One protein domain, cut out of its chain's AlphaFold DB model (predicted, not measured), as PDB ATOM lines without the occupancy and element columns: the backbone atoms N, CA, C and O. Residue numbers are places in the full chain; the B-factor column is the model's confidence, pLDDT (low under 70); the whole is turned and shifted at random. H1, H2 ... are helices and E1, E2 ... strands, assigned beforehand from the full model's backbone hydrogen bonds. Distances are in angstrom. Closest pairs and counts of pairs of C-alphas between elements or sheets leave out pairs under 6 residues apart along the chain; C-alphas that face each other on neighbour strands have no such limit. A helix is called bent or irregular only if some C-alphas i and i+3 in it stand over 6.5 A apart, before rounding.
ATOM      1  N   VAL A 239     154.236 168.806 187.656       92.40
ATOM      2  CA  VAL A 239     153.158 168.641 186.667       92.40
ATOM      3  C   VAL A 239     153.740 168.417 185.273       92.40
ATOM      4  O   VAL A 239     154.621 169.156 184.845       92.40
ATOM      5  N   TRP A 240     153.218 167.432 184.534       93.09
ATOM      6  CA  TRP A 240     153.618 167.166 183.152       93.09
ATOM      7  C   TRP A 240     152.713 167.908 182.158       93.09
ATOM      8  O   TRP A 240     151.509 167.656 182.056       93.09
ATOM      9  N   LEU A 241     153.300 168.835 181.402       92.19
ATOM     10  CA  LEU A 241     152.591 169.697 180.462       92.19
ATOM     11  C   LEU A 241     152.872 169.330 179.006       92.19
ATOM     12  O   LEU A 241     153.984 168.953 178.617       92.19
ATOM     13  N   LYS A 242     151.836 169.507 178.183       90.37
ATOM     14  CA  LYS A 242     151.901 169.460 176.728       90.37
ATOM     15  C   LYS A 242     152.067 170.867 176.158       90.37
ATOM     16  O   LYS A 242     151.113 171.501 175.707       90.37
ATOM     17  N   GLY A 243     153.297 171.349 176.140       91.99
ATOM     18  CA  GLY A 243     153.605 172.691 175.666       91.99
ATOM     19  C   GLY A 243     155.051 172.818 175.237       91.99
ATOM     20  O   GLY A 243     155.715 171.834 174.930       91.99
ATOM     21  N   THR A 244     155.544 174.040 175.176       94.50
ATOM     22  CA  THR A 244     156.951 174.307 174.889       94.50
ATOM     23  C   THR A 244     157.459 175.339 175.868       94.50
ATOM     24  O   THR A 244     156.750 176.289 176.175       94.50
ATOM     25  N   ALA A 245     158.665 175.149 176.378       96.21
ATOM     26  CA  ALA A 245     159.286 176.074 177.310       96.21
ATOM     27  C   ALA A 245     160.628 176.518 176.740       96.21
ATOM     28  O   ALA A 245     161.417 175.686 176.284       96.21
ATOM     29  N   ILE A 246     160.876 177.824 176.758       95.37
ATOM     30  CA  ILE A 246     162.111 178.434 176.264       95.37
ATOM     31  C   ILE A 246     162.687 179.379 177.307       95.37
ATOM     32  O   ILE A 246     161.946 179.972 178.086       95.37
ATOM     33  N   CYS A 247     164.005 179.524 177.320       93.88
ATOM     34  CA  CYS A 247     164.709 180.428 178.223       93.88
ATOM     35  C   CYS A 247     165.747 181.264 177.487       93.88
ATOM     36  O   CYS A 247     166.197 180.908 176.395       93.88
ATOM     37  N   ASN A 248     166.142 182.368 178.112       90.44
ATOM     38  CA  ASN A 248     167.281 183.172 177.689       90.44
ATOM     39  C   ASN A 248     168.530 182.865 178.543       90.44
ATOM     40  O   ASN A 248     168.501 182.104 179.513       90.44
ATOM     41  N   GLY A 249     169.652 183.497 178.197       83.97
ATOM     42  CA  GLY A 249     170.886 183.439 178.989       83.97
ATOM     43  C   GLY A 249     170.847 184.255 180.289       83.97
ATOM     44  O   GLY A 249     171.737 184.105 181.118       83.97
ATOM     45  N   ASN A 250     169.834 185.104 180.478       83.31
ATOM     46  CA  ASN A 250     169.733 186.008 181.627       83.31
ATOM     47  C   ASN A 250     168.963 185.388 182.810       83.31
ATOM     48  O   ASN A 250     168.944 185.982 183.879       83.31
ATOM     49  N   GLY A 251     168.365 184.201 182.653       84.74
ATOM     50  CA  GLY A 251     167.597 183.528 183.712       84.74
ATOM     51  C   GLY A 251     166.084 183.765 183.654       84.74
ATOM     52  O   GLY A 251     165.390 183.487 184.622       84.74
ATOM     53  N   GLY A 252     165.557 184.253 182.526       89.70
ATOM     54  CA  GLY A 252     164.120 184.324 182.254       89.70
ATOM     55  C   GLY A 252     163.641 183.163 181.380       89.70
ATOM     56  O   GLY A 252     164.331 182.783 180.427       89.70
ATOM     57  N   ALA A 253     162.450 182.633 181.670       93.35
ATOM     58  CA  ALA A 253     161.775 181.637 180.836       93.35
ATOM     59  C   ALA A 253     160.368 182.065 180.416       93.35
ATOM     60  O   ALA A 253     159.686 182.809 181.117       93.35
ATOM     61  N   VAL A 254     159.926 181.547 179.275       95.05
ATOM     62  CA  VAL A 254     158.571 181.706 178.749       95.05
ATOM     63  C   VAL A 254     157.996 180.332 178.441       95.05
ATOM     64  O   VAL A 254     158.652 179.487 177.824       95.05
ATOM     65  N   ILE A 255     156.750 180.125 178.857       95.47
ATOM     66  CA  ILE A 255     155.997 178.897 178.603       95.47
ATOM     67  C   ILE A 255     154.986 179.165 177.488       95.47
ATOM     68  O   ILE A 255     154.237 180.130 177.546       95.47
ATOM     69  N   ILE A 256     154.939 178.301 176.481       94.99
ATOM     70  CA  ILE A 256     154.038 178.375 175.331       94.99
ATOM     71  C   ILE A 256     153.075 177.190 175.402       94.99
ATOM     72  O   ILE A 256     153.474 176.028 175.256       94.99
ATOM     73  N   LEU A 257     151.797 177.487 175.594       93.08
ATOM     74  CA  LEU A 257     150.714 176.512 175.688       93.08
ATOM     75  C   LEU A 257     149.738 176.723 174.530       93.08
ATOM     76  O   LEU A 257     149.654 177.800 173.948       93.08
ATOM     77  N   GLY A 258     149.041 175.669 174.124       89.24
ATOM     78  CA  GLY A 258     148.319 175.657 172.853       89.24
ATOM     79  C   GLY A 258     147.506 174.374 172.679       89.24
ATOM     80  O   GLY A 258     148.017 173.322 173.090       89.24
ATOM     81  N   PRO A 259     146.328 174.381 172.018       84.37
ATOM     82  CA  PRO A 259     145.657 173.140 171.656       84.37
ATOM     83  C   PRO A 259     146.525 172.284 170.719       84.37
ATOM     84  O   PRO A 259     147.653 172.631 170.321       84.37
ATOM     85  N   ARG A 260     146.031 171.098 170.351       79.05
ATOM     86  CA  ARG A 260     146.694 170.303 169.308       79.05
ATOM     87  C   ARG A 260     146.765 171.119 168.008       79.05
ATOM     88  O   ARG A 260     145.852 171.863 167.695       79.05
ATOM     89  N   ALA A 261     147.870 170.978 167.271       77.27
ATOM     90  CA  ALA A 261     148.111 171.677 166.004       77.27
ATOM     91  C   ALA A 261     148.121 173.221 166.075       77.27
ATOM     92  O   ALA A 261     148.196 173.870 165.042       77.27
ATOM     93  N   SER A 262     148.181 173.818 167.270       83.67
ATOM     94  CA  SER A 262     148.258 175.274 167.453       83.67
ATOM     95  C   SER A 262     149.563 175.927 166.988       83.67
ATOM     96  O   SER A 262     149.771 177.093 167.269       83.67
ATOM     97  N   GLY A 263     150.507 175.193 166.395       84.66
ATOM     98  CA  GLY A 263     151.806 175.745 165.998       84.66
ATOM     99  C   GLY A 263     152.770 176.088 167.144       84.66
ATOM    100  O   GLY A 263     153.807 176.675 166.876       84.66
ATOM    101  N   LYS A 264     152.493 175.710 168.401       89.30
ATOM    102  CA  LYS A 264     153.379 175.978 169.562       89.30
ATOM    103  C   LYS A 264     154.829 175.500 169.375       89.30
ATOM    104  O   LYS A 264     155.755 176.266 169.619       89.30
ATOM    105  N   THR A 265     155.014 174.281 168.861       89.87
ATOM    106  CA  THR A 265     156.324 173.719 168.495       89.87
ATOM    107  C   THR A 265     156.999 174.619 167.456       89.87
ATOM    108  O   THR A 265     158.090 175.121 167.684       89.87
ATOM    109  N   THR A 266     156.305 174.919 166.354       88.41
ATOM    110  CA  THR A 266     156.793 175.791 165.274       88.41
ATOM    111  C   THR A 266     157.160 177.196 165.761       88.41
ATOM    112  O   THR A 266     158.207 177.718 165.388       88.41
ATOM    113  N   LEU A 267     156.346 177.800 166.632       90.29
ATOM    114  CA  LEU A 267     156.607 179.116 167.217       90.29
ATOM    115  C   LEU A 267     157.918 179.128 168.008       90.29
ATOM    116  O   LEU A 267     158.722 180.045 167.848       90.29
ATOM    117  N   ALA A 268     158.154 178.114 168.839       92.65
ATOM    118  CA  ALA A 268     159.390 178.019 169.605       92.65
ATOM    119  C   ALA A 268     160.617 177.864 168.699       92.65
ATOM    120  O   ALA A 268     161.633 178.515 168.932       92.65
ATOM    121  N   LEU A 269     160.506 177.081 167.621       91.69
ATOM    122  CA  LEU A 269     161.572 176.952 166.622       91.69
ATOM    123  C   LEU A 269     161.844 178.286 165.907       91.69
ATOM    124  O   LEU A 269     162.995 178.606 165.623       91.69
ATOM    125  N   HIS A 270     160.818 179.107 165.666       90.09
ATOM    126  CA  HIS A 270     161.020 180.468 165.163       90.09
ATOM    127  C   HIS A 270     161.668 181.404 166.186       90.09
ATOM    128  O   HIS A 270     162.402 182.300 165.777       90.09
ATOM    129  N   CYS A 271     161.436 181.204 167.487       91.46
ATOM    130  CA  CYS A 271     162.148 181.947 168.529       91.46
ATOM    131  C   CYS A 271     163.644 181.585 168.531       91.46
ATOM    132  O   CYS A 271     164.485 182.478 168.611       91.46
ATOM    133  N   LEU A 272     163.992 180.303 168.360       90.69
ATOM    134  CA  LEU A 272     165.393 179.860 168.233       90.69
ATOM    135  C   LEU A 272     166.085 180.397 166.978       90.69
ATOM    136  O   LEU A 272     167.279 180.678 167.020       90.69
ATOM    137  N   ALA A 273     165.338 180.534 165.881       87.63
ATOM    138  CA  ALA A 273     165.836 181.074 164.618       87.63
ATOM    139  C   ALA A 273     166.107 182.588 164.665       87.63
ATOM    140  O   ALA A 273     166.657 183.142 163.714       87.63
ATOM    141  N   THR A 274     165.703 183.288 165.731       84.61
ATOM    142  CA  THR A 274     166.058 184.702 165.888       84.61
ATOM    143  C   THR A 274     167.569 184.860 166.059       84.61
ATOM    144  O   THR A 274     168.263 183.970 166.549       84.61
ATOM    145  N   SER A 275     168.099 186.033 165.714       66.41
ATOM    146  CA  SER A 275     169.530 186.353 165.813       66.41
ATOM    147  C   SER A 275     170.062 186.431 167.252       66.41
ATOM    148  O   SER A 275     171.190 186.874 167.464       66.41
ATOM    149  N   THR A 276     169.284 186.018 168.257       72.32
ATOM    150  CA  THR A 276     169.705 185.990 169.657       72.32
ATOM    151  C   THR A 276     170.298 184.609 169.999       72.32
ATOM    152  O   THR A 276     169.575 183.638 170.243       72.32
ATOM    153  N   PRO A 277     171.637 184.459 170.080       65.26
ATOM    154  CA  PRO A 277     172.268 183.169 170.389       65.26
ATOM    155  C   PRO A 277     171.964 182.666 171.811       65.26
ATOM    156  O   PRO A 277     172.327 181.554 172.174       65.26
ATOM    157  N   LYS A 278     171.293 183.482 172.631       83.16
ATOM    158  CA  LYS A 278     170.997 183.200 174.035       83.16
ATOM    159  C   LYS A 278     169.702 182.415 174.257       83.16
ATOM    160  O   LYS A 278     169.511 181.932 175.371       83.16
ATOM    161  N   ILE A 279     168.815 182.308 173.260       91.38
ATOM    162  CA  ILE A 279     167.563 181.554 173.418       91.38
ATOM    163  C   ILE A 279     167.846 180.054 173.308       91.38
ATOM    164  O   ILE A 279     168.501 179.596 172.364       91.38
ATOM    165  N   ARG A 280     167.343 179.303 174.291       93.58
ATOM    166  CA  ARG A 280     167.464 177.846 174.408       93.58
ATOM    167  C   ARG A 280     166.104 177.222 174.712       93.58
ATOM    168  O   ARG A 280     165.284 177.815 175.414       93.58
ATOM    169  N   LEU A 281     165.879 176.012 174.218       95.05
ATOM    170  CA  LEU A 281     164.734 175.183 174.573       95.05
ATOM    171  C   LEU A 281     164.962 174.550 175.936       95.05
ATOM    172  O   LEU A 281     165.989 173.915 176.157       95.05
ATOM    173  N   ILE A 282     163.978 174.659 176.816       95.32
ATOM    174  CA  ILE A 282     163.912 173.795 177.989       95.32
ATOM    175  C   ILE A 282     163.269 172.478 177.577       95.32
ATOM    176  O   ILE A 282     163.895 171.429 177.710       95.32
ATOM    177  N   GLY A 283     162.073 172.536 176.986       93.92
ATOM    178  CA  GLY A 283     161.317 171.361 176.561       93.92
ATOM    179  C   GLY A 283     160.446 171.638 175.350       93.92
ATOM    180  O   GLY A 283     159.888 172.728 175.233       93.92
ATOM    181  N   LEU A 284     160.318 170.647 174.467       91.85
ATOM    182  CA  LEU A 284     159.545 170.718 173.229       91.85
ATOM    183  C   LEU A 284     158.454 169.647 173.242       91.85
ATOM    184  O   LEU A 284     158.729 168.462 173.406       91.85
ATOM    185  N   GLU A 285     157.206 170.087 173.105       88.77
ATOM    186  CA  GLU A 285     155.962 169.322 173.301       88.77
ATOM    187  C   GLU A 285     155.724 168.755 174.703       88.77
ATOM    188  O   GLU A 285     154.565 168.638 175.110       88.77
ATOM    189  N   HIS A 286     156.776 168.391 175.435       91.48
ATOM    190  CA  HIS A 286     156.720 167.703 176.717       91.48
ATOM    191  C   HIS A 286     157.743 168.293 177.677       91.48
ATOM    192  O   HIS A 286     158.945 168.225 177.429       91.48
ATOM    193  N   PHE A 287     157.261 168.840 178.786       94.92
ATOM    194  CA  PHE A 287     158.112 169.304 179.872       94.92
ATOM    195  C   PHE A 287     157.354 169.244 181.192       94.92
ATOM    196  O   PHE A 287     156.128 169.126 181.230       94.92
ATOM    197  N   HIS A 288     158.106 169.310 182.271       94.79
ATOM    198  CA  HIS A 288     157.629 169.257 183.631       94.79
ATOM    199  C   HIS A 288     157.853 170.605 184.293       94.79
ATOM    200  O   HIS A 288     158.883 171.241 184.071       94.79
ATOM    201  N   ILE A 289     156.897 171.013 185.114       94.14
ATOM    202  CA  ILE A 289     157.011 172.180 185.978       94.14
ATOM    203  C   ILE A 289     156.941 171.732 187.429       94.14
ATOM    204  O   ILE A 289     156.082 170.932 187.789       94.14
ATOM    205  N   ALA A 290     157.867 172.217 188.241       92.50
ATOM    206  CA  ALA A 290     157.941 171.965 189.669       92.50
ATOM    207  C   ALA A 290     158.081 173.296 190.427       92.50
ATOM    208  O   ALA A 290     158.594 174.273 189.863       92.50
ATOM    209  N   PRO A 291     157.625 173.350 191.690       88.92
ATOM    210  CA  PRO A 291     157.691 174.567 192.484       88.92
ATOM    211  C   PRO A 291     159.139 174.915 192.845       88.92
ATOM    212  O   PRO A 291     160.016 174.052 192.914       88.92
ATOM    213  N   GLU A 292     159.371 176.191 193.138       86.16
ATOM    214  CA  GLU A 292     160.664 176.701 193.608       86.16
ATOM    215  C   GLU A 292     161.186 175.977 194.858       86.16
ATOM    216  O   GLU A 292     162.393 175.796 194.992       86.16
ATOM    217  N   SER A 293     160.296 175.504 195.737       84.66
ATOM    218  CA  SER A 293     160.648 174.820 196.990       84.66
ATOM    219  C   SER A 293     161.506 173.562 196.811       84.66
ATOM    220  O   SER A 293     162.117 173.098 197.771       84.66
ATOM    221  N   VAL A 294     161.575 173.015 195.594       86.14
ATOM    222  CA  VAL A 294     162.443 171.879 195.248       86.14
ATOM    223  C   VAL A 294     163.926 172.282 195.196       86.14
ATOM    224  O   VAL A 294     164.795 171.429 195.376       86.14
ATOM    225  N   ILE A 295     164.236 173.560 194.960       85.52
ATOM    226  CA  ILE A 295     165.606 174.067 194.827       85.52
ATOM    227  C   ILE A 295     166.094 174.625 196.166       85.52
ATOM    228  O   ILE A 295     165.621 175.648 196.661       85.52
ATOM    229  N   GLN A 296     167.092 173.966 196.750       80.97
ATOM    230  CA  GLN A 296     167.665 174.364 198.035       80.97
ATOM    231  C   GLN A 296     168.612 175.559 197.881       80.97
ATOM    232  O   GLN A 296     169.503 175.562 197.035       80.97
ATOM    233  N   GLY A 297     168.464 176.573 198.737       73.98
ATOM    234  CA  GLY A 297     169.355 177.737 198.728       73.98
ATOM    235  C   GLY A 297     169.195 178.643 197.504       73.98
ATOM    236  O   GLY A 297     170.131 179.368 197.166       73.98
ATOM    237  N   ALA A 298     168.038 178.609 196.835       75.64
ATOM    238  CA  ALA A 298     167.686 179.615 195.840       75.64
ATOM    239  C   ALA A 298     167.791 181.019 196.465       75.64
ATOM    240  O   ALA A 298     167.275 181.263 197.558       75.64
ATOM    241  N   SER A 299     168.473 181.949 195.793       70.65
ATOM    242  CA  SER A 299     168.574 183.335 196.261       70.65
ATOM    243  C   SER A 299     167.181 183.950 196.326       70.65
ATOM    244  O   SER A 299     166.446 183.813 195.354       70.65
ATOM    245  N   ILE A 300     166.822 184.658 197.397       62.24
ATOM    246  CA  ILE A 300     165.562 185.414 197.455       62.24
ATOM    247  C   ILE A 300     165.641 186.523 196.395       62.24
ATOM    248  O   ILE A 300     166.341 187.515 196.593       62.24
ATOM    249  N   SER A 301     165.000 186.343 195.238       58.08
ATOM    250  CA  SER A 301     164.927 187.381 194.204       58.08
ATOM    251  C   SER A 301     163.721 188.288 194.441       58.08
ATOM    252  O   SER A 301     162.660 187.826 194.852       58.08
ATOM    253  N   SER A 302     163.866 189.573 194.121       51.26
ATOM    254  CA  SER A 302     162.918 190.656 194.414       51.26
ATOM    255  C   SER A 302     161.681 190.720 193.497       51.26
ATOM    256  O   SER A 302     161.265 191.804 193.098       51.26
ATOM    257  N   GLY A 303     161.073 189.581 193.161       59.27
ATOM    258  CA  GLY A 303     159.780 189.531 192.467       59.27
ATOM    259  C   GLY A 303     159.773 188.701 191.181       59.27
ATOM    260  O   GLY A 303     160.663 188.805 190.338       59.27
ATOM    261  N   GLY A 304     158.730 187.882 191.033       70.62
ATOM    262  CA  GLY A 304     158.475 187.042 189.859       70.62
ATOM    263  C   GLY A 304     158.117 185.602 190.232       70.62
ATOM    264  O   GLY A 304     158.544 185.095 191.265       70.62
ATOM    265  N   ALA A 305     157.324 184.941 189.387       82.61
ATOM    266  CA  ALA A 305     156.967 183.538 189.573       82.61
ATOM    267  C   ALA A 305     158.154 182.646 189.210       82.61
ATOM    268  O   ALA A 305     158.527 182.564 188.038       82.61
ATOM    269  N   ARG A 306     158.769 181.984 190.186       86.69
ATOM    270  CA  ARG A 306     159.919 181.107 189.942       86.69
ATOM    271  C   ARG A 306     159.478 179.664 189.846       86.69
ATOM    272  O   ARG A 306     158.619 179.210 190.598       86.69
ATOM    273  N   ALA A 307     160.080 178.932 188.919       90.37
ATOM    274  CA  ALA A 307     159.758 177.530 188.720       90.37
ATOM    275  C   ALA A 307     160.975 176.740 188.249       90.37
ATOM    276  O   ALA A 307     161.845 177.251 187.540       90.37
ATOM    277  N   LEU A 308     160.995 175.464 188.623       92.88
ATOM    278  CA  LEU A 308     161.895 174.474 188.054       92.88
ATOM    279  C   LEU A 308     161.212 173.859 186.828       92.88
ATOM    280  O   LEU A 308     160.154 173.240 186.936       92.88
ATOM    281  N   LEU A 309     161.823 174.031 185.662       95.05
ATOM    282  CA  LEU A 309     161.364 173.470 184.399       95.05
ATOM    283  C   LEU A 309     162.312 172.347 183.974       95.05
ATOM    284  O   LEU A 309     163.530 172.524 183.954       95.05
ATOM    285  N   MET A 310     161.755 171.177 183.669       95.63
ATOM    286  CA  MET A 310     162.526 169.960 183.403       95.63
ATOM    287  C   MET A 310     161.994 169.213 182.188       95.63
ATOM    288  O   MET A 310     160.792 168.997 182.049       95.63
ATOM    289  N   SER A 311     162.883 168.723 181.347       95.10
ATOM    290  CA  SER A 311     162.541 167.904 180.189       95.10
ATOM    291  C   SER A 311     163.745 167.107 179.736       95.10
ATOM    292  O   SER A 311     164.863 167.293 180.203       95.10
ATOM    293  N   ILE A 312     163.502 166.231 178.773       92.96
ATOM    294  CA  ILE A 312     164.551 165.568 178.021       92.96
ATOM    295  C   ILE A 312     164.666 166.233 176.638       92.96
ATOM    296  O   ILE A 312     163.624 166.550 176.054       92.96
ATOM    297  N   PRO A 313     165.883 166.450 176.101       92.00
ATOM    298  CA  PRO A 313     166.049 166.861 174.711       92.00
ATOM    299  C   PRO A 313     165.280 165.924 173.775       92.00
ATOM    300  O   PRO A 313     165.255 164.710 173.991       92.00
ATOM    301  N   SER A 314     164.606 166.487 172.780       88.41
ATOM    302  CA  SER A 314     163.748 165.739 171.866       88.41
ATOM    303  C   SER A 314     163.869 166.257 170.439       88.41
ATOM    304  O   SER A 314     164.083 167.457 170.237       88.41
ATOM    305  N   PRO A 315     163.659 165.404 169.429       87.12
ATOM    306  CA  PRO A 315     163.612 165.899 168.074       87.12
ATOM    307  C   PRO A 315     162.285 166.629 167.841       87.12
ATOM    308  O   PRO A 315     161.255 166.336 168.460       87.12
ATOM    309  N   ALA A 316     162.290 167.591 166.922       88.76
ATOM    310  CA  ALA A 316     161.086 168.304 166.526       88.76
ATOM    311  C   ALA A 316     160.378 167.578 165.381       88.76
ATOM    312  O   ALA A 316     160.969 167.339 164.333       88.76
ATOM    313  N   PRO A 375     175.016 173.625 168.448       83.51
ATOM    314  CA  PRO A 375     175.197 172.991 169.747       83.51
ATOM    315  C   PRO A 375     174.782 173.947 170.880       83.51
ATOM    316  O   PRO A 375     174.940 175.161 170.775       83.51
ATOM    317  N   HIS A 376     174.281 173.395 171.992       86.10
ATOM    318  CA  HIS A 376     173.876 174.131 173.210       86.10
ATOM    319  C   HIS A 376     172.548 174.899 173.142       86.10
ATOM    320  O   HIS A 376     172.271 175.748 173.994       86.10
ATOM    321  N   ARG A 377     171.677 174.565 172.187       90.49
ATOM    322  CA  ARG A 377     170.308 175.110 172.113       90.49
ATOM    323  C   ARG A 377     169.319 174.451 173.065       90.49
ATOM    324  O   ARG A 377     168.179 174.891 173.150       90.49
ATOM    325  N   TRP A 378     169.771 173.460 173.822       92.68
ATOM    326  CA  TRP A 378     169.018 172.804 174.882       92.68
ATOM    327  C   TRP A 378     169.460 173.265 176.271       92.68
ATOM    328  O   TRP A 378     170.647 173.429 176.554       92.68
ATOM    329  N   CYS A 379     168.480 173.425 177.151       92.87
ATOM    330  CA  CYS A 379     168.598 173.726 178.569       92.87
ATOM    331  C   CYS A 379     167.575 172.861 179.337       92.87
ATOM    332  O   CYS A 379     166.613 173.395 179.884       92.87
ATOM    333  N   PRO A 380     167.732 171.524 179.325       93.19
ATOM    334  CA  PRO A 380     166.680 170.580 179.707       93.19
ATOM    335  C   PRO A 380     166.227 170.705 181.160       93.19
ATOM    336  O   PRO A 380     165.069 170.444 181.456       93.19
ATOM    337  N   THR A 381     167.115 171.118 182.062       93.87
ATOM    338  CA  THR A 381     166.808 171.345 183.475       93.87
ATOM    339  C   THR A 381     167.174 172.780 183.812       93.87
ATOM    340  O   THR A 381     168.343 173.165 183.779       93.87
ATOM    341  N   TRP A 382     166.166 173.593 184.098       93.38
ATOM    342  CA  TRP A 382     166.300 175.034 184.250       93.38
ATOM    343  C   TRP A 382     165.544 175.523 185.478       93.38
ATOM    344  O   TRP A 382     164.423 175.085 185.728       93.38
ATOM    345  N   PHE A 383     166.131 176.462 186.213       92.26
ATOM    346  CA  PHE A 383     165.459 177.154 187.308       92.26
ATOM    347  C   PHE A 383     165.667 178.664 187.194       92.26
ATOM    348  O   PHE A 383     166.780 179.126 186.933       92.26
ATOM    349  N   GLY A 384     164.588 179.413 187.407       90.12
ATOM    350  CA  GLY A 384     164.597 180.869 187.410       90.12
ATOM    351  C   GLY A 384     163.193 181.458 187.309       90.12
ATOM    352  O   GLY A 384     162.189 180.781 187.555       90.12
ATOM    353  N   THR A 385     163.128 182.722 186.898       89.77
ATOM    354  CA  THR A 385     161.875 183.481 186.795       89.77
ATOM    355  C   THR A 385     161.105 183.184 185.501       89.77
ATOM    356  O   THR A 385     161.603 183.401 184.391       89.77
ATOM    357  N   VAL A 386     159.848 182.754 185.622       91.22
ATOM    358  CA  VAL A 386     158.891 182.650 184.512       91.22
ATOM    359  C   VAL A 386     158.388 184.052 184.167       91.22
ATOM    360  O   VAL A 386     157.568 184.637 184.869       91.22
ATOM    361  N   LYS A 387     158.896 184.600 183.063       90.28
ATOM    362  CA  LYS A 387     158.579 185.945 182.564       90.28
ATOM    363  C   LYS A 387     157.203 186.039 181.918       90.28
ATOM    364  O   LYS A 387     156.667 187.131 181.806       90.28
ATOM    365  N   GLY A 388     156.626 184.915 181.503       91.68
ATOM    366  CA  GLY A 388     155.248 184.885 181.037       91.68
ATOM    367  C   GLY A 388     154.807 183.533 180.498       91.68
ATOM    368  O   GLY A 388     155.622 182.656 180.187       91.68
ATOM    369  N   ILE A 389     153.492 183.387 180.371       93.76
ATOM    370  CA  ILE A 389     152.839 182.221 179.779       93.76
ATOM    371  C   ILE A 389     152.061 182.689 178.554       93.76
ATOM    372  O   ILE A 389     151.143 183.494 178.661       93.76
ATOM    373  N   VAL A 390     152.414 182.184 177.378       94.62
ATOM    374  CA  VAL A 390     151.750 182.494 176.113       94.62
ATOM    375  C   VAL A 390     150.759 181.381 175.782       94.62
ATOM    376  O   VAL A 390     151.162 180.253 175.493       94.62
ATOM    377  N   LEU A 391     149.467 181.695 175.804       93.00
ATOM    378  CA  LEU A 391     148.384 180.811 175.377       93.00
ATOM    379  C   LEU A 391     148.072 181.075 173.899       93.00
ATOM    380  O   LEU A 391     147.575 182.140 173.536       93.00
ATOM    381  N   LEU A 392     148.347 180.105 173.031       90.93
ATOM    382  CA  LEU A 392     147.970 180.160 171.620       90.93
ATOM    383  C   LEU A 392     146.517 179.709 171.465       90.93
ATOM    384  O   LEU A 392     146.240 178.509 171.473       90.93
ATOM    385  N   ASN A 393     145.612 180.670 171.306       88.60
ATOM    386  CA  ASN A 393     144.177 180.466 171.111       88.60
ATOM    387  C   ASN A 393     143.678 181.175 169.834       88.60
ATOM    388  O   ASN A 393     142.616 181.798 169.804       88.60
ATOM    389  N   TRP A 394     144.497 181.148 168.783       85.69
ATOM    390  CA  TRP A 394     144.150 181.690 167.474       85.69
ATOM    391  C   TRP A 394     143.196 180.765 166.706       85.69
ATOM    392  O   TRP A 394     143.137 179.559 166.969       85.69
ATOM    393  N   ASP A 395     142.470 181.322 165.738       78.58
ATOM    394  CA  ASP A 395     141.566 180.552 164.887       78.58
ATOM    395  C   ASP A 395     142.364 179.802 163.811       78.58
ATOM    396  O   ASP A 395     142.737 180.342 162.771       78.58
ATOM    397  N   VAL A 396     142.629 178.519 164.054       74.08
ATOM    398  CA  VAL A 396     143.315 177.663 163.075       74.08
ATOM    399  C   VAL A 396     142.433 177.412 161.844       74.08
ATOM    400  O   VAL A 396     142.973 177.190 160.760       74.08
ATOM    401  N   HIS A 397     141.100 177.495 161.960       73.20
ATOM    402  CA  HIS A 397     140.203 177.371 160.806       73.20
ATOM    403  C   HIS A 397     140.315 178.562 159.858       73.20
ATOM    404  O   HIS A 397     139.922 178.459 158.701       73.20
ATOM    405  N   GLU A 398     140.879 179.684 160.297       70.63
ATOM    406  CA  GLU A 398     141.147 180.794 159.395       70.63
ATOM    407  C   GLU A 398     142.195 180.431 158.333       70.63
ATOM    408  O   GLU A 398     142.103 180.911 157.208       70.63
ATOM    409  N   LEU A 399     143.125 179.512 158.631       67.72
ATOM    410  CA  LEU A 399     144.133 179.051 157.668       67.72
ATOM    411  C   LEU A 399     143.538 178.321 156.456       67.72
ATOM    412  O   LEU A 399     144.210 178.208 155.434       67.72
ATOM    413  N   SER A 400     142.308 177.804 156.553       68.07
ATOM    414  CA  SER A 400     141.622 177.186 155.412       68.07
ATOM    415  C   SER A 400     140.814 178.186 154.582       68.07
ATOM    416  O   SER A 400     140.259 177.808 153.547       68.07
ATOM    417  N   ARG A 401     140.729 179.456 155.003       67.69
ATOM    418  CA  ARG A 401     139.986 180.488 154.274       67.69
ATOM    419  C   ARG A 401     140.869 181.123 153.191       67.69
ATOM    420  O   ARG A 401     142.035 181.402 153.454       67.69
ATOM    421  N   PRO A 402     140.319 181.432 151.999       63.62
ATOM    422  CA  PRO A 402     141.071 182.087 150.920       63.62
ATOM    423  C   PRO A 402     141.645 183.456 151.307       63.62
ATOM    424  O   PRO A 402     142.663 183.884 150.771       63.62
ATOM    425  N   THR A 403     140.976 184.153 152.226       64.34
ATOM    426  CA  THR A 403     141.374 185.459 152.748       64.34
ATOM    427  C   THR A 403     141.132 185.492 154.251       64.34
ATOM    428  O   THR A 403     140.016 185.216 154.700       64.34
ATOM    429  N   SER A 404     142.161 185.850 155.018       66.15
ATOM    430  CA  SER A 404     142.034 186.163 156.443       66.15
ATOM    431  C   SER A 404     141.296 187.495 156.607       66.15
ATOM    432  O   SER A 404     141.540 188.445 155.862       66.15
ATOM    433  N   SER A 405     140.363 187.550 157.552       65.54
ATOM    434  CA  SER A 405     139.615 188.767 157.893       65.54
ATOM    435  C   SER A 405     139.798 189.181 159.351       65.54
ATOM    436  O   SER A 405     139.392 190.285 159.721       65.54
ATOM    437  N   ALA A 406     140.408 188.333 160.183       70.39
ATOM    438  CA  ALA A 406     140.654 188.634 161.582       70.39
ATOM    439  C   ALA A 406     142.046 189.251 161.780       70.39
ATOM    440  O   ALA A 406     143.052 188.765 161.274       70.39
ATOM    441  N   GLY A 407     142.126 190.313 162.581       80.30
ATOM    442  CA  GLY A 407     143.405 190.764 163.125       80.30
ATOM    443  C   GLY A 407     143.856 189.848 164.264       80.30
ATOM    444  O   GLY A 407     143.031 189.381 165.053       80.30
ATOM    445  N   THR A 408     145.161 189.614 164.392       85.79
ATOM    446  CA  THR A 408     145.725 188.972 165.586       85.79
ATOM    447  C   THR A 408     145.590 189.907 166.785       85.79
ATOM    448  O   THR A 408     146.008 191.065 166.732       85.79
ATOM    449  N   GLN A 409     145.033 189.400 167.879       89.81
ATOM    450  CA  GLN A 409     144.881 190.117 169.141       89.81
ATOM    451  C   GLN A 409     145.734 189.445 170.213       89.81
ATOM    452  O   GLN A 409     145.739 188.221 170.331       89.81
ATOM    453  N   ILE A 410     146.442 190.244 171.008       90.91
ATOM    454  CA  ILE A 410     147.219 189.769 172.156       90.91
ATOM    455  C   ILE A 410     146.574 190.365 173.399       90.91
ATOM    456  O   ILE A 410     146.671 191.568 173.639       90.91
ATOM    457  N   ILE A 411     145.901 189.520 174.170       91.66
ATOM    458  CA  ILE A 411     145.265 189.897 175.428       91.66
ATOM    459  C   ILE A 411     146.270 189.644 176.545       91.66
ATOM    460  O   ILE A 411     146.817 188.549 176.655       91.66
ATOM    461  N   HIS A 412     146.527 190.666 177.355       92.42
ATOM    462  CA  HIS A 412     147.435 190.588 178.491       92.42
ATOM    463  C   HIS A 412     146.628 190.495 179.783       92.42
ATOM    464  O   HIS A 412     145.915 191.433 180.139       92.42
ATOM    465  N   TRP A 413     146.760 189.367 180.467       89.42
ATOM    466  CA  TRP A 413     146.162 189.100 181.765       89.42
ATOM    467  C   TRP A 413     147.229 189.296 182.846       89.42
ATOM    468  O   TRP A 413     148.289 188.666 182.799       89.42
ATOM    469  N   THR A 414     146.954 190.185 183.800       82.07
ATOM    470  CA  THR A 414     147.864 190.521 184.910       82.07
ATOM    471  C   THR A 414     147.326 190.088 186.263       82.07
ATOM    472  O   THR A 414     148.098 189.699 187.136       82.07
ATOM    473  N   GLU A 415     146.007 190.143 186.444       84.24
ATOM    474  CA  GLU A 415     145.375 189.797 187.711       84.24
ATOM    475  C   GLU A 415     145.393 188.286 187.930       84.24
ATOM    476  O   GLU A 415     145.087 187.512 187.018       84.24
ATOM    477  N   LYS A 416     145.726 187.860 189.153       83.27
ATOM    478  CA  LYS A 416     145.846 186.439 189.520       83.27
ATOM    479  C   LYS A 416     144.594 185.642 189.155       83.27
ATOM    480  O   LYS A 416     144.699 184.582 188.539       83.27
ATOM    481  N   GLU A 417     143.421 186.159 189.518       85.05
ATOM    482  CA  GLU A 417     142.145 185.491 189.257       85.05
ATOM    483  C   GLU A 417     141.868 185.333 187.762       85.05
ATOM    484  O   GLU A 417     141.400 184.279 187.333       85.05
ATOM    485  N   ASP A 418     142.166 186.357 186.964       87.67
ATOM    486  CA  ASP A 418     141.910 186.332 185.526       87.67
ATOM    487  C   ASP A 418     142.919 185.453 184.790       87.67
ATOM    488  O   ASP A 418     142.537 184.683 183.908       87.67
ATOM    489  N   CYS A 419     144.188 185.478 185.211       86.52
ATOM    490  CA  CYS A 419     145.209 184.545 184.743       86.52
ATOM    491  C   CYS A 419     144.778 183.097 185.002       86.52
ATOM    492  O   CYS A 419     144.815 182.252 184.101       86.52
ATOM    493  N   PHE A 420     144.318 182.811 186.221       84.29
ATOM    494  CA  PHE A 420     143.838 181.484 186.579       84.29
ATOM    495  C   PHE A 420     142.602 181.081 185.765       84.29
ATOM    496  O   PHE A 420     142.580 179.992 185.190       84.29
ATOM    497  N   LYS A 421     141.602 181.966 185.637       86.72
ATOM    498  CA  LYS A 421     140.407 181.728 184.810       86.72
ATOM    499  C   LYS A 421     140.775 181.438 183.356       86.72
ATOM    500  O   LYS A 421     140.246 180.484 182.790       86.72
ATOM    501  N   ALA A 422     141.690 182.207 182.763       85.74
ATOM    502  CA  ALA A 422     142.140 182.009 181.388       85.74
ATOM    503  C   ALA A 422     142.842 180.652 181.212       85.74
ATOM    504  O   ALA A 422     142.504 179.891 180.304       85.74
ATOM    505  N   LEU A 423     143.767 180.307 182.113       84.44
ATOM    506  CA  LEU A 423     144.470 179.024 182.086       84.44
ATOM    507  C   LEU A 423     143.517 177.838 182.309       84.44
ATOM    508  O   LEU A 423     143.645 176.814 181.640       84.44
ATOM    509  N   ASN A 424     142.549 177.974 183.216       83.99
ATOM    510  CA  ASN A 424     141.558 176.941 183.507       83.99
ATOM    511  C   ASN A 424     140.572 176.743 182.346       83.99
ATOM    512  O   ASN A 424     140.322 175.613 181.925       83.99
ATOM    513  N   ALA A 425     140.059 177.830 181.762       83.51
ATOM    514  CA  ALA A 425     139.227 177.768 180.559       83.51
ATOM    515  C   ALA A 425     139.967 177.071 179.408       83.51
ATOM    516  O   ALA A 425     139.392 176.281 178.661       83.51
ATOM    517  N   PHE A 426     141.273 177.318 179.305       81.07
ATOM    518  CA  PHE A 426     142.119 176.654 178.330       81.07
ATOM    519  C   PHE A 426     142.315 175.162 178.628       81.07
ATOM    520  O   PHE A 426     142.228 174.340 177.723       81.07
ATOM    521  N   ALA A 427     142.549 174.801 179.890       78.74
ATOM    522  CA  ALA A 427     142.773 173.423 180.319       78.74
ATOM    523  C   ALA A 427     141.526 172.528 180.231       78.74
ATOM    524  O   ALA A 427     141.644 171.325 180.015       78.74
ATOM    525  N   THR A 428     140.344 173.111 180.430       77.16
ATOM    526  CA  THR A 428     139.052 172.403 180.413       77.16
ATOM    527  C   THR A 428     138.469 172.250 179.011       77.16
ATOM    528  O   THR A 428     137.559 171.446 178.806       77.16
ATOM    529  N   ASN A 429     138.997 172.973 178.019       76.74
ATOM    530  CA  ASN A 429     138.582 172.817 176.633       76.74
ATOM    531  C   ASN A 429     139.011 171.435 176.107       76.74
ATOM    532  O   ASN A 429     140.200 171.135 176.018       76.74
ATOM    533  N   ALA A 430     138.045 170.608 175.695       59.12
ATOM    534  CA  ALA A 430     138.280 169.250 175.197       59.12
ATOM    535  C   ALA A 430     139.285 169.181 174.023       59.12
ATOM    536  O   ALA A 430     139.971 168.172 173.851       59.12
ATOM    537  N   GLY A 431     139.424 170.256 173.235       60.65
ATOM    538  CA  GLY A 431     140.414 170.354 172.151       60.65
ATOM    539  C   GLY A 431     141.855 170.646 172.609       60.65
ATOM    540  O   GLY A 431     142.805 170.520 171.822       60.65
ATOM    541  N   ALA A 432     142.046 171.019 173.874       62.96
ATOM    542  CA  ALA A 432     143.299 171.490 174.444       62.96
ATOM    543  C   ALA A 432     143.730 170.611 175.626       62.96
ATOM    544  O   ALA A 432     143.710 171.032 176.775       62.96
ATOM    545  N   ALA A 433     144.179 169.383 175.339       68.68
ATOM    546  CA  ALA A 433     144.853 168.545 176.334       68.68
ATOM    547  C   ALA A 433     146.173 169.207 176.780       68.68
ATOM    548  O   ALA A 433     147.238 168.934 176.214       68.68
ATOM    549  N   LEU A 434     146.068 170.133 177.737       80.16
ATOM    550  CA  LEU A 434     147.166 170.909 178.301       80.16
ATOM    551  C   LEU A 434     148.054 170.031 179.181       80.16
ATOM    552  O   LEU A 434     149.279 170.101 179.103       80.16
ATOM    553  N   PHE A 435     147.427 169.200 180.004       83.70
ATOM    554  CA  PHE A 435     148.113 168.235 180.842       83.70
ATOM    555  C   PHE A 435     148.410 166.994 180.022       83.70
ATOM    556  O   PHE A 435     147.557 166.490 179.286       83.70
ATOM    557  N   LYS A 436     149.646 166.517 180.125       82.26
ATOM    558  CA  LYS A 436     150.012 165.223 179.576       82.26
ATOM    559  C   LYS A 436     150.090 164.239 180.718       82.26
ATOM    560  O   LYS A 436     150.777 164.481 181.695       82.26
ATOM    561  N   GLY A 437     149.497 163.076 180.540       78.97
ATOM    562  CA  GLY A 437     149.938 161.897 181.257       78.97
ATOM    563  C   GLY A 437     150.096 160.732 180.307       78.97
ATOM    564  O   GLY A 437     149.991 160.839 179.078       78.97
ATOM    565  N   HIS A 438     150.454 159.603 180.891       85.26
ATOM    566  CA  HIS A 438     150.667 158.385 180.146       85.26
ATOM    567  C   HIS A 438     150.145 157.208 180.947       85.26
ATOM    568  O   HIS A 438     150.404 157.105 182.143       85.26
ATOM    569  N   TYR A 439     149.442 156.302 180.268       85.95
ATOM    570  CA  TYR A 439     148.811 155.131 180.877       85.95
ATOM    571  C   TYR A 439     149.757 154.366 181.821       85.95
ATOM    572  O   TYR A 439     149.366 154.028 182.932       85.95
ATOM    573  N   LEU A 440     151.017 154.182 181.413       88.91
ATOM    574  CA  LEU A 440     152.028 153.425 182.166       88.91
ATOM    575  C   LEU A 440     152.546 154.098 183.451       88.91
ATOM    576  O   LEU A 440     153.211 153.426 184.226       88.91
ATOM    577  N   ILE A 441     152.264 155.383 183.689       89.50
ATOM    578  CA  ILE A 441     152.682 156.093 184.917       89.50
ATOM    579  C   ILE A 441     151.496 156.601 185.748       89.50
ATOM    580  O   ILE A 441     151.679 157.358 186.700       89.50
ATOM    581  N   ARG A 442     150.267 156.192 185.406       83.82
ATOM    582  CA  ARG A 442     149.038 156.648 186.083       83.82
ATOM    583  C   ARG A 442     148.983 156.303 187.571       83.82
ATOM    584  O   ARG A 442     148.235 156.941 188.301       83.82
ATOM    585  N   SER A 443     149.761 155.319 188.020       84.18
ATOM    586  CA  SER A 443     149.910 154.986 189.441       84.18
ATOM    587  C   SER A 443     150.561 156.109 190.254       84.18
ATOM    588  O   SER A 443     150.282 156.226 191.442       84.18
ATOM    589  N   MET A 444     151.401 156.935 189.624       85.39
ATOM    590  CA  MET A 444     152.127 158.031 190.274       85.39
ATOM    591  C   MET A 444     151.621 159.417 189.872       85.39
ATOM    592  O   MET A 444     151.823 160.379 190.607       85.39
ATOM    593  N   TYR A 445     150.982 159.536 188.707       86.21
ATOM    594  CA  TYR A 445     150.543 160.815 188.166       86.21
ATOM    595  C   TYR A 445     149.090 160.766 187.705       86.21
ATOM    596  O   TYR A 445     148.746 160.049 186.762       86.21
ATOM    597  N   ASN A 446     148.246 161.574 188.348       81.64
ATOM    598  CA  ASN A 446     146.853 161.744 187.963       81.64
ATOM    599  C   ASN A 446     146.649 163.087 187.251       81.64
ATOM    600  O   ASN A 446     146.659 164.143 187.887       81.64
ATOM    601  N   GLU A 447     146.381 163.027 185.947       81.60
ATOM    602  CA  GLU A 447     146.066 164.188 185.106       81.60
ATOM    603  C   GLU A 447     144.881 165.008 185.653       81.60
ATOM    604  O   GLU A 447     144.868 166.226 185.506       81.60
ATOM    605  N   LEU A 448     143.925 164.377 186.351       81.90
ATOM    606  CA  LEU A 448     142.748 165.060 186.910       81.90
ATOM    607  C   LEU A 448     143.104 166.053 188.028       81.90
ATOM    608  O   LEU A 448     142.422 167.060 188.196       81.90
ATOM    609  N   ASN A 449     144.181 165.793 188.774       82.29
ATOM    610  CA  ASN A 449     144.640 166.667 189.860       82.29
ATOM    611  C   ASN A 449     145.714 167.664 189.395       82.29
ATOM    612  O   ASN A 449     146.081 168.571 190.143       82.29
ATOM    613  N   ALA A 450     146.219 167.506 188.169       85.55
ATOM    614  CA  ALA A 450     147.339 168.279 187.644       85.55
ATOM    615  C   ALA A 450     147.040 169.782 187.551       85.55
ATOM    616  O   ALA A 450     147.939 170.597 187.742       85.55
ATOM    617  N   HIS A 451     145.781 170.151 187.302       83.91
ATOM    618  CA  HIS A 451     145.371 171.551 187.227       83.91
ATOM    619  C   HIS A 451     145.555 172.291 188.553       83.91
ATOM    620  O   HIS A 451     146.184 173.346 188.581       83.91
ATOM    621  N   ARG A 452     145.090 171.694 189.654       83.16
ATOM    622  CA  ARG A 452     145.255 172.254 191.001       83.16
ATOM    623  C   ARG A 452     146.729 172.347 191.397       83.16
ATOM    624  O   ARG A 452     147.154 173.345 191.958       83.16
ATOM    625  N   GLN A 453     147.524 171.332 191.062       85.94
ATOM    626  CA  GLN A 453     148.967 171.357 191.319       85.94
ATOM    627  C   GLN A 453     149.669 172.471 190.532       85.94
ATOM    628  O   GLN A 453     150.528 173.157 191.074       85.94
ATOM    629  N   LEU A 454     149.293 172.679 189.266       86.55
ATOM    630  CA  LEU A 454     149.849 173.754 188.444       86.55
ATOM    631  C   LEU A 454     149.512 175.131 189.025       86.55
ATOM    632  O   LEU A 454     150.366 176.017 189.028       86.55
ATOM    633  N   GLU A 455     148.285 175.296 189.521       83.20
ATOM    634  CA  GLU A 455     147.866 176.507 190.221       83.20
ATOM    635  C   GLU A 455     148.753 176.769 191.442       83.20
ATOM    636  O   GLU A 455     149.337 177.846 191.581       83.20
ATOM    637  N   GLU A 456     148.915 175.749 192.286       81.59
ATOM    638  CA  GLU A 456     149.740 175.830 193.487       81.59
ATOM    639  C   GLU A 456     151.209 176.158 193.153       81.59
ATOM    640  O   GLU A 456     151.860 176.902 193.881       81.59
ATOM    641  N   MET A 457     151.739 175.673 192.026       84.02
ATOM    642  CA  MET A 457     153.126 175.926 191.610       84.02
ATOM    643  C   MET A 457     153.358 177.328 191.047       84.02
ATOM    644  O   MET A 457     154.410 177.912 191.294       84.02
ATOM    645  N   LEU A 458     152.419 177.847 190.252       81.02
ATOM    646  CA  LEU A 458     152.592 179.115 189.537       81.02
ATOM    647  C   LEU A 458     152.075 180.327 190.314       81.02
ATOM    648  O   LEU A 458     152.555 181.435 190.080       81.02
ATOM    649  N   PHE A 459     151.092 180.139 191.200       76.71
ATOM    650  CA  PHE A 459     150.357 181.245 191.820       76.71
ATOM    651  C   PHE A 459     150.389 181.248 193.357       76.71
ATOM    652  O   PHE A 459     149.841 182.182 193.953       76.71
ATOM    653  N   SER A 460     151.010 180.258 194.012       69.39
ATOM    654  CA  SER A 460     151.207 180.252 195.477       69.39
ATOM    655  C   SER A 460     152.560 180.812 195.928       69.39
ATOM    656  O   SER A 460     152.897 180.702 197.105       69.39
ATOM    657  N   GLY A 461     153.343 181.399 195.015       60.20
ATOM    658  CA  GLY A 461     154.588 182.089 195.355       60.20
ATOM    659  C   GLY A 461     154.366 183.208 196.380       60.20
ATOM    660  O   GLY A 461     153.295 183.817 196.423       60.20
ATOM    661  N   GLY A 462     155.375 183.455 197.221       55.73
ATOM    662  CA  GLY A 462     155.305 184.450 198.293       55.73
ATOM    663  C   GLY A 462     155.021 185.862 197.772       55.73
ATOM    664  O   GLY A 462     155.498 186.257 196.708       55.73
ATOM    665  N   GLU A 463     154.236 186.628 198.530       51.12
ATOM    666  CA  GLU A 463     154.073 188.062 198.296       51.12
ATOM    667  C   GLU A 463     155.410 188.767 198.528       51.12
ATOM    668  O   GLU A 463     155.993 188.678 199.610       51.12
ATOM    669  N   VAL A 464     155.887 189.492 197.519       51.01
ATOM    670  CA  VAL A 464     156.992 190.443 197.667       51.01
ATOM    671  C   VAL A 464     156.403 191.824 197.404       51.01
ATOM    672  O   VAL A 464     155.769 192.043 196.373       51.01
ATOM    673  N   ASP A 465     156.527 192.729 198.376       48.48
ATOM    674  CA  ASP A 465     155.965 194.088 198.338       48.48
ATOM    675  C   ASP A 465     154.461 194.147 197.994       48.48
ATOM    676  O   ASP A 465     153.999 194.995 197.227       48.48
ATOM    677  N   GLY A 466     153.677 193.215 198.549       49.52
ATOM    678  CA  GLY A 466     152.216 193.172 198.389       49.52
ATOM    679  C   GLY A 466     151.729 192.761 196.995       49.52
ATOM    680  O   GLY A 466     150.529 192.820 196.728       49.52
ATOM    681  N   LYS A 467     152.628 192.335 196.097       52.66
ATOM    682  CA  LYS A 467     152.272 191.729 194.811       52.66
ATOM    683  C   LYS A 467     152.665 190.257 194.829       52.66
ATOM    684  O   LYS A 467     153.838 189.916 194.968       52.66
ATOM    685  N   VAL A 468     151.681 189.374 194.669       56.35
ATOM    686  CA  VAL A 468     151.945 187.958 194.388       56.35
ATOM    687  C   VAL A 468     152.723 187.898 193.077       56.35
ATOM    688  O   VAL A 468     152.280 188.459 192.072       56.35
ATOM    689  N   GLY A 469     153.882 187.239 193.080       67.60
ATOM    690  CA  GLY A 469     154.655 186.984 191.868       67.60
ATOM    691  C   GLY A 469     153.896 186.031 190.950       67.60
ATOM    692  O   GLY A 469     154.145 184.835 190.973       67.60
ATOM    693  N   VAL A 470     152.947 186.554 190.175       78.12
ATOM    694  CA  VAL A 470     152.186 185.820 189.161       78.12
ATOM    695  C   VAL A 470     152.855 186.044 187.808       78.12
ATOM    696  O   VAL A 470     153.140 187.197 187.468       78.12
ATOM    697  N   PRO A 471     153.125 184.992 187.011       85.31
ATOM    698  CA  PRO A 471     153.651 185.212 185.678       85.31
ATOM    699  C   PRO A 471     152.535 185.815 184.814       85.31
ATOM    700  O   PRO A 471     151.425 185.274 184.805       85.31
ATOM    701  N   PRO A 472     152.795 186.895 184.060       88.44
ATOM    702  CA  PRO A 472     151.784 187.460 183.179       88.44
ATOM    703  C   PRO A 472     151.368 186.428 182.127       88.44
ATOM    704  O   PRO A 472     152.209 185.711 181.564       88.44
ATOM    705  N   ILE A 473     150.068 186.360 181.843       92.02
ATOM    706  CA  ILE A 473     149.529 185.466 180.819       92.02
ATOM    707  C   ILE A 473     149.165 186.283 179.584       92.02
ATOM    708  O   ILE A 473     148.419 187.255 179.653       92.02
ATOM    709  N   PHE A 474     149.672 185.863 178.432       93.31
ATOM    710  CA  PHE A 474     149.368 186.459 177.139       93.31
ATOM    711  C   PHE A 474     148.548 185.479 176.319       93.31
ATOM    712  O   PHE A 474     149.052 184.440 175.902       93.31
ATOM    713  N   GLU A 475     147.292 185.810 176.061       92.62
ATOM    714  CA  GLU A 475     146.445 185.018 175.183       92.62
ATOM    715  C   GLU A 475     146.447 185.606 173.773       92.62
ATOM    716  O   GLU A 475     146.067 186.757 173.559       92.62
ATOM    717  N   VAL A 476     146.874 184.804 172.803       91.93
ATOM    718  CA  VAL A 476     146.901 185.178 171.388       91.93
ATOM    719  C   VAL A 476     145.636 184.650 170.723       91.93
ATOM    720  O   VAL A 476     145.457 183.438 170.646       91.93
ATOM    721  N   ARG A 477     144.777 185.549 170.236       89.39
ATOM    722  CA  ARG A 477     143.513 185.250 169.541       89.39
ATOM    723  C   ARG A 477     143.512 185.805 168.113       89.39
ATOM    724  O   ARG A 477     144.334 186.654 167.769       89.39
ATOM    725  N   GLY A 478     142.550 185.374 167.299       85.57
ATOM    726  CA  GLY A 478     142.383 185.842 165.916       85.57
ATOM    727  C   GLY A 478     143.293 185.100 164.939       85.57
ATOM    728  O   GLY A 478     143.523 183.908 165.129       85.57
ATOM    729  N   ALA A 479     143.812 185.791 163.923       83.27
ATOM    730  CA  ALA A 479     144.629 185.170 162.883       83.27
ATOM    731  C   ALA A 479     145.981 184.659 163.388       83.27
ATOM    732  O   ALA A 479     146.597 185.221 164.303       83.27
ATOM    733  N   VAL A 480     146.478 183.608 162.733       81.89
ATOM    734  CA  VAL A 480     147.806 183.044 162.989       81.89
ATOM    735  C   VAL A 480     148.880 184.007 162.486       81.89
ATOM    736  O   VAL A 480     149.064 184.170 161.283       81.89
ATOM    737  N   HIS A 481     149.628 184.617 163.406       83.56
ATOM    738  CA  HIS A 481     150.677 185.578 163.063       83.56
ATOM    739  C   HIS A 481     151.929 185.379 163.929       83.56
ATOM    740  O   HIS A 481     152.120 186.032 164.960       83.56
ATOM    741  N   PHE A 482     152.812 184.469 163.501       85.76
ATOM    742  CA  PHE A 482     154.008 184.093 164.264       85.76
ATOM    743  C   PHE A 482     154.913 185.283 164.599       85.76
ATOM    744  O   PHE A 482     155.410 185.347 165.716       85.76
ATOM    745  N   ASP A 483     155.096 186.257 163.702       85.85
ATOM    746  CA  ASP A 483     156.015 187.382 163.940       85.85
ATOM    747  C   ASP A 483     155.622 188.260 165.126       85.85
ATOM    748  O   ASP A 483     156.486 188.738 165.856       85.85
ATOM    749  N   ALA A 484     154.322 188.440 165.352       87.16
ATOM    750  CA  ALA A 484     153.830 189.247 166.465       87.16
ATOM    751  C   ALA A 484     154.136 188.551 167.795       87.16
ATOM    752  O   ALA A 484     154.580 189.182 168.752       87.16
ATOM    753  N   VAL A 485     153.965 187.227 167.825       90.76
ATOM    754  CA  VAL A 485     154.223 186.417 169.015       90.76
ATOM    755  C   VAL A 485     155.723 186.211 169.242       90.76
ATOM    756  O   VAL A 485     156.176 186.272 170.378       90.76
ATOM    757  N   VAL A 486     156.524 186.042 168.185       90.85
ATOM    758  CA  VAL A 486     157.992 185.979 168.295       90.85
ATOM    759  C   VAL A 486     158.537 187.288 168.864       90.85
ATOM    760  O   VAL A 486     159.349 187.227 169.781       90.85
ATOM    761  N   LYS A 487     158.056 188.450 168.395       90.64
ATOM    762  CA  LYS A 487     158.417 189.758 168.971       90.64
ATOM    763  C   LYS A 487     157.991 189.872 170.433       90.64
ATOM    764  O   LYS A 487     158.790 190.278 171.266       90.64
ATOM    765  N   LEU A 488     156.767 189.458 170.775       91.72
ATOM    766  CA  LEU A 488     156.314 189.421 172.169       91.72
ATOM    767  C   LEU A 488     157.270 188.599 173.046       91.72
ATOM    768  O   LEU A 488     157.678 189.054 174.109       91.72
ATOM    769  N   ILE A 489     157.640 187.397 172.613       93.05
ATOM    770  CA  ILE A 489     158.466 186.512 173.431       93.05
ATOM    771  C   ILE A 489     159.920 186.993 173.475       93.05
ATOM    772  O   ILE A 489     160.475 187.159 174.557       93.05
ATOM    773  N   CYS A 490     160.540 187.205 172.318       91.14
ATOM    774  CA  CYS A 490     161.970 187.486 172.224       91.14
ATOM    775  C   CYS A 490     162.290 188.929 172.620       91.14
ATOM    776  O   CYS A 490     163.214 189.142 173.397       91.14
ATOM    777  N   ASP A 491     161.510 189.904 172.141       88.16
ATOM    778  CA  ASP A 491     161.842 191.327 172.280       88.16
ATOM    779  C   ASP A 491     161.258 191.962 173.542       88.16
ATOM    780  O   ASP A 491     161.803 192.950 174.027       88.16
ATOM    781  N   ARG A 492     160.172 191.401 174.084       88.30
ATOM    782  CA  ARG A 492     159.547 191.889 175.319       88.30
ATOM    783  C   ARG A 492     159.842 190.961 176.492       88.30
ATOM    784  O   ARG A 492     160.641 191.309 177.348       88.30
ATOM    785  N   LEU A 493     159.295 189.746 176.507       89.38
ATOM    786  CA  LEU A 493     159.370 188.881 177.697       89.38
ATOM    787  C   LEU A 493     160.791 188.414 178.045       89.38
ATOM    788  O   LEU A 493     161.148 188.341 179.218       89.38
TER     789      LEU A 493
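This is residues 239 to 316 and 375 to 493 of the 498 residues of an uncharacterized protein of Trypanosoma brucei brucei (strain 927/4 GUTat10.1) (UniProt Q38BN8). A strongly twisted sheet of nine strands runs through the domain, with helices H1 and H5 packed on one face and H3 and H4 on the other. The long strand E7 bends by 103 degrees at residue 384: E6, E5 and E1 extend the sheet from its first part, while E3, E2 and E4 on one side and E9 and E8 on the other extend it from its later part. H2 and the loop after it reach out at one end, and residues 439 to 444 stick out. The printed part has 197 residues with five named helices and nine named strands: along the chain E1 to E3 come before H1, E4 to E7 come between H1 and H2, E8 between H2 and H3, and E9 between H4 and H5, the last element; the sheet is branched, with both parallel and antiparallel neighbour pairs, and the class is mixed, helices and strands. The whole is compact, with a radius of gyration of the C-alphas of 16.4 A and spans of 55 by 40 by 38 A.

E7, residues 381 to 394, has E3, residues 252 to 257, on one side, parallel, with N 255 and O 388 3.1 A apart. On the other side are E6, residues 305 to 310, antiparallel, with N 309 and O 382 at 2.8 A, and E9, residues 473 to 478, parallel, with N 391 and O 474 at 2.8 A. E2, residues 244 to 247, forms a hairpin with E3, N 246 and O 254 being 3.0 A apart. E5, residues 287 to 291, forms a hairpin with E6, N 290 and O 308 being 2.8 A apart. The edge strands are antiparallel to their neighbours: E4, residues 280 to 284, to E2; E1, residues 239 to 241, to E5; and E8, residues 409 to 413, to E9, with N 247 and O 280 at 2.9 A, N 241 and O 287 at 2.8 A, and N 411 and O 475 at 2.8 A. H1, residues 264 to 272, touches H5, residues 482 to 493, at a steep tilt of 60 degrees, the closest C-alphas being those of Cys 271 and Val 486, 5.8 A. On the opposite face H3, residues 416 to 428, and H4, residues 447 to 459, form a helical hairpin at a shallow tilt of 21 degrees, with the C-alphas of Lys 416 and Phe 459 closest, 7.3 A. H2, residues 396 to 400, is not on the sheet. Every O i to N i+4 pair is within hydrogen-bond range in H1, H3 and H5, against 7 of 9 in H4 and 0 of 1 in H2, where 2 of 2 O i to N i+3 pairs are.

E1 begins at C-alpha 239, (153.158, 168.641, 186.667), and H5 ends at C-alpha 493, (159.370, 188.881, 177.697). E7 measures 29.6 A from first to last C-alpha, H4 18.8 A and H3 18.1 A. H4 is irregular, C-alphas 448 and 451 being 7.0 A apart.

The C-alphas of Gly 297 and Pro 402 are the two farthest apart, 55.7 A. Residues 317 to 374 are not printed, and C-alphas 316 and 375 are 15.2 A apart across the cut. The links E5 to E6, H3 to H4 and H4 to E9 are long. The mean pLDDT of the printed part is 83.6; 27 residues are under 70, among them 399 to 405 and 460 to 469.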